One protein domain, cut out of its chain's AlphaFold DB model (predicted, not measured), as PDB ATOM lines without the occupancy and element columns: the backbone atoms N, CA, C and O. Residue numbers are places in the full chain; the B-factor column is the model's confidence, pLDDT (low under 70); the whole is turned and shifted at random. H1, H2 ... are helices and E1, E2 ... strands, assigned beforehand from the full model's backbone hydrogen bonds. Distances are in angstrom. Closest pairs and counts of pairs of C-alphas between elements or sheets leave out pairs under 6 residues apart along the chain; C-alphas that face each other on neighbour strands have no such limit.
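AT A GLANCE: This is residues 703 to 760 of the 779 residues of the protein "ClpX-type ZB domain-containing protein" of Myxococcus fulvus (UniProt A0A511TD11). Three helices, H1, H2 and H3, pack on one another with their centres in a triangle, and a very short two-stranded parallel ribbon, E1 beside E2, sits at one end. H2 slants steeply to the other two helices. The printed part has 58 residues, in the order H1, E1, H2, H3, E2, and is mostly helix. It is compact, with a radius of gyration of the C-alphas of 10.4 A, and elongated, spanning 29 by 18 by 17 A.

HOW THE PARTS SIT: H1, residues 706 to 716, touches H2, residues 726 to 738, closest at the C-alphas of Tyr 707 and Val 733, 6.0 A apart; they run opposite ways at a steep tilt of 54 degrees. H1 touches H3, residues 743 to 752, closest at the C-alphas of Ala 711 and Leu 746, 7.1 A apart; they run the same way at a shallow tilt of 34 degrees, only just short of steep. H2 touches H3 with residues 732 to 736 alone, the closest C-alphas being those of Ala 736 and Leu 746, 5.0 A apart; they run opposite ways at a steep tilt of 47 degrees. The helix packing is mostly crossed, that is, not at shallow tilts, but only just: 1 of the 3 pairs is shallow. Every O i to N i+4 pair is within hydrogen-bond range in H1, H2 and H3. E1, residues 722 to 724, and E2, residues 756 to 758, are parallel neighbours at 9 degrees; N 723 and O 756 are within hydrogen-bond range at 3.0 A. E1, H2, H3 and E2 form a strand-helix-strand unit, two parallel neighbour strands with helices between, and its crossover is left-handed. H1 and E2 are apart, as are E1 and H3.

IN THESE COORDINATES: H1 runs 15.2 A from C-alpha 706 at (40.522, 124.127, 81.290). H2 is 18.3 A long and H3 14.3 A. E2 ends at C-alpha 758, (45.701, 115.078, 99.833).

THE WHOLE: The two farthest C-alphas, of Pro 720 and Pro 740, are 30.7 A apart. The four links, H1 to E1, E1 to H2, H2 to H3 and H3 to E2, are tight. The printed part has no cut; its mean pLDDT is 96.0 and no printed residue is under 70.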
ATOM      1  N   THR A 703      39.838 128.968  81.193       96.06
ATOM      2  CA  THR A 703      38.648 128.910  82.047       96.06
ATOM      3  C   THR A 703      38.904 128.045  83.290       96.06
ATOM      4  O   THR A 703      39.779 127.176  83.270       96.06
ATOM      5  N   PRO A 704      38.093 128.169  84.358       96.06
ATOM      6  CA  PRO A 704      38.139 127.257  85.506       96.06
ATOM      7  C   PRO A 704      37.859 125.777  85.182       96.06
ATOM      8  O   PRO A 704      38.014 124.931  86.061       96.06
ATOM      9  N   ALA A 705      37.402 125.444  83.969       96.44
ATOM     10  CA  ALA A 705      37.331 124.068  83.473       96.44
ATOM     11  C   ALA A 705      38.684 123.638  82.880       96.44
ATOM     12  O   ALA A 705      39.303 122.710  83.391       96.44
ATOM     13  N   GLU A 706      39.214 124.397  81.913       96.25
ATOM     14  CA  GLU A 706      40.522 124.127  81.290       96.25
ATOM     15  C   GLU A 706      41.671 124.101  82.317       96.25
ATOM     16  O   GLU A 706      42.596 123.306  82.178       96.25
ATOM     17  N   TYR A 707      41.604 124.904  83.387       96.94
ATOM     18  CA  TYR A 707      42.541 124.810  84.512       96.94
ATOM     19  C   TYR A 707      42.418 123.499  85.306       96.94
ATOM     20  O   TYR A 707      43.443 122.963  85.719       96.94
ATOM     21  N   ARG A 708      41.206 122.966  85.530       97.19
ATOM     22  CA  ARG A 708      41.020 121.656  86.188       97.19
ATOM     23  C   ARG A 708      41.568 120.531  85.321       97.19
ATOM     24  O   ARG A 708      42.260 119.662  85.838       97.19
ATOM     25  N   ASP A 709      41.344 120.585  84.015       96.25
ATOM     26  CA  ASP A 709      41.846 119.566  83.092       96.25
ATOM     27  C   ASP A 709      43.374 119.642  82.927       96.25
ATOM     28  O   ASP A 709      44.050 118.613  82.954       96.25
ATOM     29  N   LEU A 710      43.951 120.849  82.893       95.75
ATOM     30  CA  LEU A 710      45.402 121.056  82.962       95.75
ATOM     31  C   LEU A 710      45.996 120.548  84.288       95.75
ATOM     32  O   LEU A 710      47.060 119.927  84.292       95.75
ATOM     33  N   ALA A 711      45.309 120.769  85.412       96.44
ATOM     34  CA  ALA A 711      45.731 120.265  86.715       96.44
ATOM     35  C   ALA A 711      45.695 118.728  86.778       96.44
ATOM     36  O   ALA A 711      46.654 118.118  87.248       96.44
ATOM     37  N   ARG A 712      44.639 118.101  86.241       96.06
ATOM     38  CA  ARG A 712      44.526 116.640  86.096       96.06
ATOM     39  C   ARG A 712      45.639 116.075  85.220       96.06
ATOM     40  O   ARG A 712      46.285 115.122  85.629       96.06
ATOM     41  N   ALA A 713      45.943 116.697  84.080       94.62
ATOM     42  CA  ALA A 713      47.046 116.267  83.217       94.62
ATOM     43  C   ALA A 713      48.420 116.363  83.919       94.62
ATOM     44  O   ALA A 713      49.267 115.484  83.757       94.62
ATOM     45  N   HIS A 714      48.635 117.387  84.756       93.88
ATOM     46  CA  HIS A 714      49.828 117.497  85.604       93.88
ATOM     47  C   HIS A 714      49.879 116.480  86.760       93.88
ATOM     48  O   HIS A 714      50.977 116.108  87.179       93.88
ATOM     49  N   LEU A 715      48.729 116.049  87.291       94.81
ATOM     50  CA  LEU A 715      48.639 115.039  88.353       94.81
ATOM     51  C   LEU A 715      48.775 113.612  87.810       94.81
ATOM     52  O   LEU A 715      49.536 112.843  88.383       94.81
ATOM     53  N   ALA A 716      48.167 113.291  86.667       94.06
ATOM     54  CA  ALA A 716      48.296 111.991  86.003       94.06
ATOM     55  C   ALA A 716      49.765 111.645  85.688       94.06
ATOM     56  O   ALA A 716      50.207 110.521  85.904       94.06
ATOM     57  N   ALA A 717      50.575 112.638  85.297       91.94
ATOM     58  CA  ALA A 717      52.026 112.493  85.121       91.94
ATOM     59  C   ALA A 717      52.815 112.232  86.432       91.94
ATOM     60  O   ALA A 717      54.042 112.110  86.401       91.94
ATOM     61  N   ARG A 718      52.134 112.180  87.583       92.62
ATOM     62  CA  ARG A 718      52.661 111.891  88.929       92.62
ATOM     63  C   ARG A 718      51.938 110.730  89.624       92.62
ATOM     64  O   ARG A 718      52.294 110.403  90.758       92.62
ATOM     65  N   GLU A 719      50.933 110.119  89.005       88.38
ATOM     66  CA  GLU A 719      50.226 108.974  89.582       88.38
ATOM     67  C   GLU A 719      51.111 107.710  89.576       88.38
ATOM     68  O   GLU A 719      51.982 107.564  88.715       88.38
ATOM     69  N   PRO A 720      50.950 106.791  90.548       92.12
ATOM     70  CA  PRO A 720      50.078 106.874  91.727       92.12
ATOM     71  C   PRO A 720      50.702 107.668  92.895       92.12
ATOM     72  O   PRO A 720      50.136 107.717  93.981       92.12
ATOM     73  N   ALA A 721      51.884 108.267  92.713       93.62
ATOM     74  CA  ALA A 721      52.662 108.874  93.794       93.62
ATOM     75  C   ALA A 721      52.079 110.192  94.339       93.62
ATOM     76  O   ALA A 721      52.534 110.679  95.371       93.62
ATOM     77  N   THR A 722      51.107 110.821  93.676       95.50
ATOM     78  CA  THR A 722      50.365 111.964  94.231       95.50
ATOM     79  C   THR A 722      48.911 111.905  93.793       95.50
ATOM     80  O   THR A 722      48.643 111.901  92.597       95.50
ATOM     81  N   THR A 723      47.986 111.918  94.750       95.81
ATOM     82  CA  THR A 723      46.544 112.024  94.501       95.81
ATOM     83  C   THR A 723      45.967 113.204  95.283       95.81
ATOM     84  O   THR A 723      46.470 113.578  96.345       95.81
ATOM     85  N   LEU A 724      44.940 113.841  94.722       97.25
ATOM     86  CA  LEU A 724      44.353 115.077  95.234       97.25
ATOM     87  C   LEU A 724      42.831 115.012  95.069       97.25
ATOM     88  O   LEU A 724      42.352 114.626  94.004       97.25
ATOM     89  N   SER A 725      42.073 115.394  96.094       97.00
ATOM     90  CA  SER A 725      40.611 115.466  96.003       97.00
ATOM     91  C   SER A 725      40.144 116.544  95.012       97.00
ATOM     92  O   SER A 725      40.787 117.580  94.841       97.00
ATOM     93  N   GLU A 726      38.984 116.346  94.374       96.88
ATOM     94  CA  GLU A 726      38.399 117.334  93.445       96.88
ATOM     95  C   GLU A 726      38.045 118.659  94.160       96.88
ATOM     96  O   GLU A 726      38.084 119.732  93.553       96.88
ATOM     97  N   THR A 727      37.768 118.611  95.469       96.50
ATOM     98  CA  THR A 727      37.607 119.779  96.351       96.50
ATOM     99  C   THR A 727      38.908 120.574  96.474       96.50
ATOM    100  O   THR A 727      38.908 121.782  96.229       96.50
ATOM    101  N   ALA A 728      40.028 119.911  96.781       97.06
ATOM    102  CA  ALA A 728      41.342 120.549  96.835       97.06
ATOM    103  C   ALA A 728      41.787 121.068  95.461       97.06
ATOM    104  O   ALA A 728      42.205 122.223  95.342       97.06
ATOM    105  N   LEU A 729      41.604 120.266  94.409       97.56
ATOM    106  CA  LEU A 729      41.853 120.646  93.017       97.56
ATOM    107  C   LEU A 729      41.109 121.938  92.644       97.56
ATOM    108  O   LEU A 729      41.705 122.858  92.084       97.56
ATOM    109  N   SER A 730      39.825 122.033  93.002       97.25
ATOM    110  CA  SER A 730      38.982 123.196  92.709       97.25
ATOM    111  C   SER A 730      39.460 124.472  93.408       97.25
ATOM    112  O   SER A 730      39.429 125.540  92.798       97.25
ATOM    113  N   VAL A 731      39.954 124.385  94.650       97.38
ATOM    114  CA  VAL A 731      40.507 125.549  95.369       97.38
ATOM    115  C   VAL A 731      41.846 125.996  94.780       97.38
ATOM    116  O   VAL A 731      42.042 127.194  94.579       97.38
ATOM    117  N   LEU A 732      42.742 125.069  94.417       97.81
ATOM    118  CA  LEU A 732      44.004 125.422  93.748       97.81
ATOM    119  C   LEU A 732      43.773 126.047  92.364       97.81
ATOM    120  O   LEU A 732      44.486 126.969  91.971       97.81
ATOM    121  N   VAL A 733      42.752 125.583  91.640       97.88
ATOM    122  CA  VAL A 733      42.331 126.169  90.361       97.88
ATOM    123  C   VAL A 733      41.711 127.554  90.544       97.88
ATOM    124  O   VAL A 733      42.020 128.454  89.764       97.88
ATOM    125  N   ALA A 734      40.897 127.767  91.582       97.25
ATOM    126  CA  ALA A 734      40.380 129.094  91.914       97.25
ATOM    127  C   ALA A 734      41.514 130.077  92.263       97.25
ATOM    128  O   ALA A 734      41.486 131.225  91.824       97.25
ATOM    129  N   GLU A 735      42.545 129.625  92.982       97.62
ATOM    130  CA  GLU A 735      43.718 130.445  93.296       97.62
ATOM    131  C   GLU A 735      44.543 130.785  92.047       97.62
ATOM    132  O   GLU A 735      44.846 131.951  91.788       97.62
ATOM    133  N   ALA A 736      44.830 129.793  91.200       96.75
ATOM    134  CA  ALA A 736      45.538 130.014  89.941       96.75
ATOM    135  C   ALA A 736      44.773 130.931  88.968       96.75
ATOM    136  O   ALA A 736      45.400 131.697  88.238       96.75
ATOM    137  N   ALA A 737      43.436 130.890  88.977       96.00
ATOM    138  CA  ALA A 737      42.593 131.781  88.184       96.00
ATOM    139  C   ALA A 737      42.577 133.232  88.706       96.00
ATOM    140  O   ALA A 737      42.393 134.152  87.909       96.00
ATOM    141  N   ARG A 738      42.798 133.452  90.012       96.00
ATOM    142  CA  ARG A 738      43.005 134.793  90.596       96.00
ATOM    143  C   ARG A 738      44.415 135.332  90.348       96.00
ATOM    144  O   ARG A 738      44.595 136.543  90.240       96.00
ATOM    145  N   SER A 739      45.414 134.455  90.253       95.31
ATOM    146  CA  SER A 739      46.810 134.852  90.055       95.31
ATOM    147  C   SER A 739      47.063 135.450  88.659       95.31
ATOM    148  O   SER A 739      46.728 134.826  87.649       95.31
ATOM    149  N   PRO A 740      47.777 136.591  88.541       92.38
ATOM    150  CA  PRO A 740      48.181 137.143  87.243       92.38
ATOM    151  C   PRO A 740      49.160 136.235  86.477       92.38
ATOM    152  O   PRO A 740      49.401 136.459  85.291       92.38
ATOM    153  N   ARG A 741      49.718 135.209  87.139       94.00
ATOM    154  CA  ARG A 741      50.618 134.202  86.553       94.00
ATOM    155  C   ARG A 741      49.877 132.992  85.967       94.00
ATOM    156  O   ARG A 741      50.523 132.142  85.350       94.00
ATOM    157  N   ALA A 742      48.551 132.914  86.134       94.25
ATOM    158  CA  ALA A 742      47.678 131.924  85.501       94.25
ATOM    159  C   ALA A 742      48.206 130.478  85.647       94.25
ATOM    160  O   ALA A 742      48.481 130.014  86.758       94.25
ATOM    161  N   GLY A 743      48.411 129.761  84.533       94.94
ATOM    162  CA  GLY A 743      48.877 128.372  84.526       94.94
ATOM    163  C   GLY A 743      50.233 128.142  85.209       94.94
ATOM    164  O   GLY A 743      50.473 127.042  85.701       94.94
ATOM    165  N   HIS A 744      51.097 129.159  85.321       95.38
ATOM    166  CA  HIS A 744      52.354 129.020  86.066       95.38
ATOM    167  C   HIS A 744      52.142 128.987  87.582       95.38
ATOM    168  O   HIS A 744      52.923 128.336  88.273       95.38
ATOM    169  N   GLU A 745      51.099 129.638  88.115       97.44
ATOM    170  CA  GLU A 745      50.785 129.501  89.540       97.44
ATOM    171  C   GLU A 745      50.091 128.171  89.821       97.44
ATOM    172  O   GLU A 745      50.427 127.532  90.810       97.44
ATOM    173  N   LEU A 746      49.233 127.678  88.916       97.31
ATOM    174  CA  LEU A 746      48.703 126.311  89.008       97.31
ATOM    175  C   LEU A 746      49.837 125.276  89.053       97.31
ATOM    176  O   LEU A 746      49.865 124.417  89.933       97.31
ATOM    177  N   GLN A 747      50.808 125.392  88.143       96.00
ATOM    178  CA  GLN A 747      51.985 124.527  88.116       96.00
ATOM    179  C   GLN A 747      52.800 124.639  89.417       96.00
ATOM    180  O   GLN A 747      53.187 123.614  89.975       96.00
ATOM    181  N   ALA A 748      53.030 125.855  89.927       97.31
ATOM    182  CA  ALA A 748      53.765 126.075  91.173       97.31
ATOM    183  C   ALA A 748      53.022 125.524  92.405       97.31
ATOM    184  O   ALA A 748      53.641 124.900  93.262       97.31
ATOM    185  N   LEU A 749      51.699 125.703  92.483       97.81
ATOM    186  CA  LEU A 749      50.842 125.138  93.527       97.81
ATOM    187  C   LEU A 749      50.921 123.609  93.528       97.81
ATOM    188  O   LEU A 749      51.249 123.027  94.558       97.81
ATOM    189  N   LEU A 750      50.733 122.963  92.374       96.94
ATOM    190  CA  LEU A 750      50.835 121.505  92.255       96.94
ATOM    191  C   LEU A 750      52.250 120.995  92.586       96.94
ATOM    192  O   LEU A 750      52.392 119.968  93.246       96.94
ATOM    193  N   GLN A 751      53.309 121.709  92.187       96.50
ATOM    194  CA  GLN A 751      54.700 121.351  92.510       96.50
ATOM    195  C   GLN A 751      55.050 121.475  94.002       96.50
ATOM    196  O   GLN A 751      55.976 120.802  94.450       96.50
ATOM    197  N   ARG A 752      54.322 122.291  94.781       97.44
ATOM    198  CA  ARG A 752      54.487 122.385  96.245       97.44
ATOM    199  C   ARG A 752      53.900 121.173  96.988       97.44
ATOM    200  O   ARG A 752      54.332 120.904  98.103       97.44
ATOM    201  N   ILE A 753      52.957 120.440  96.385       97.50
ATOM    202  CA  ILE A 753      52.319 119.253  96.983       97.50
ATOM    203  C   ILE A 753      53.317 118.076  96.992       97.50
ATOM    204  O   ILE A 753      53.765 117.674  95.911       97.50
ATOM    205  N   PRO A 754      53.665 117.489  98.155       97.19
ATOM    206  CA  PRO A 754      54.517 116.297  98.228       97.19
ATOM    207  C   PRO A 754      53.830 115.027  97.687       97.19
ATOM    208  O   PRO A 754      52.615 115.012  97.486       97.19
ATOM    209  N   PRO A 755      54.570 113.921  97.493       97.25
ATOM    210  CA  PRO A 755      53.963 112.608  97.294       97.25
ATOM    211  C   PRO A 755      53.025 112.222  98.450       97.25
ATOM    212  O   PRO A 755      53.341 112.490  99.607       97.25
ATOM    213  N   GLY A 756      51.885 111.601  98.136       96.81
ATOM    214  CA  GLY A 756      50.828 111.257  99.096       96.81
ATOM    215  C   GLY A 756      49.409 111.504  98.570       96.81
ATOM    216  O   GLY A 756      49.231 111.947  97.434       96.81
ATOM    217  N   THR A 757      48.417 111.225  99.418       97.12
ATOM    218  CA  THR A 757      46.992 111.522  99.191       97.12
ATOM    219  C   THR A 757      46.615 112.789  99.949       97.12
ATOM    220  O   THR A 757      46.875 112.871 101.148       97.12
ATOM    221  N   TRP A 758      45.990 113.754  99.274       97.69
ATOM    222  CA  TRP A 758      45.701 115.078  99.833       97.69
ATOM    223  C   TRP A 758      44.228 115.475  99.662       97.69
ATOM    224  O   TRP A 758      43.654 115.321  98.583       97.69
ATOM    225  N   ASP A 759      43.637 116.038 100.715       96.88
ATOM    226  CA  ASP A 759      42.304 116.659 100.720       96.88
ATOM    227  C   ASP A 759      42.368 118.014 101.453       96.88
ATOM    228  O   ASP A 759      43.384 118.349 102.065       96.88
ATOM    229  N   LEU A 760      41.303 118.812 101.378       95.06
ATOM    230  CA  LEU A 760      41.168 120.036 102.163       95.06
ATOM    231  C   LEU A 760      40.660 119.724 103.565       95.06
ATOM    232  O   LEU A 760      39.535 119.247 103.735       95.06
TER     233      LEU A 760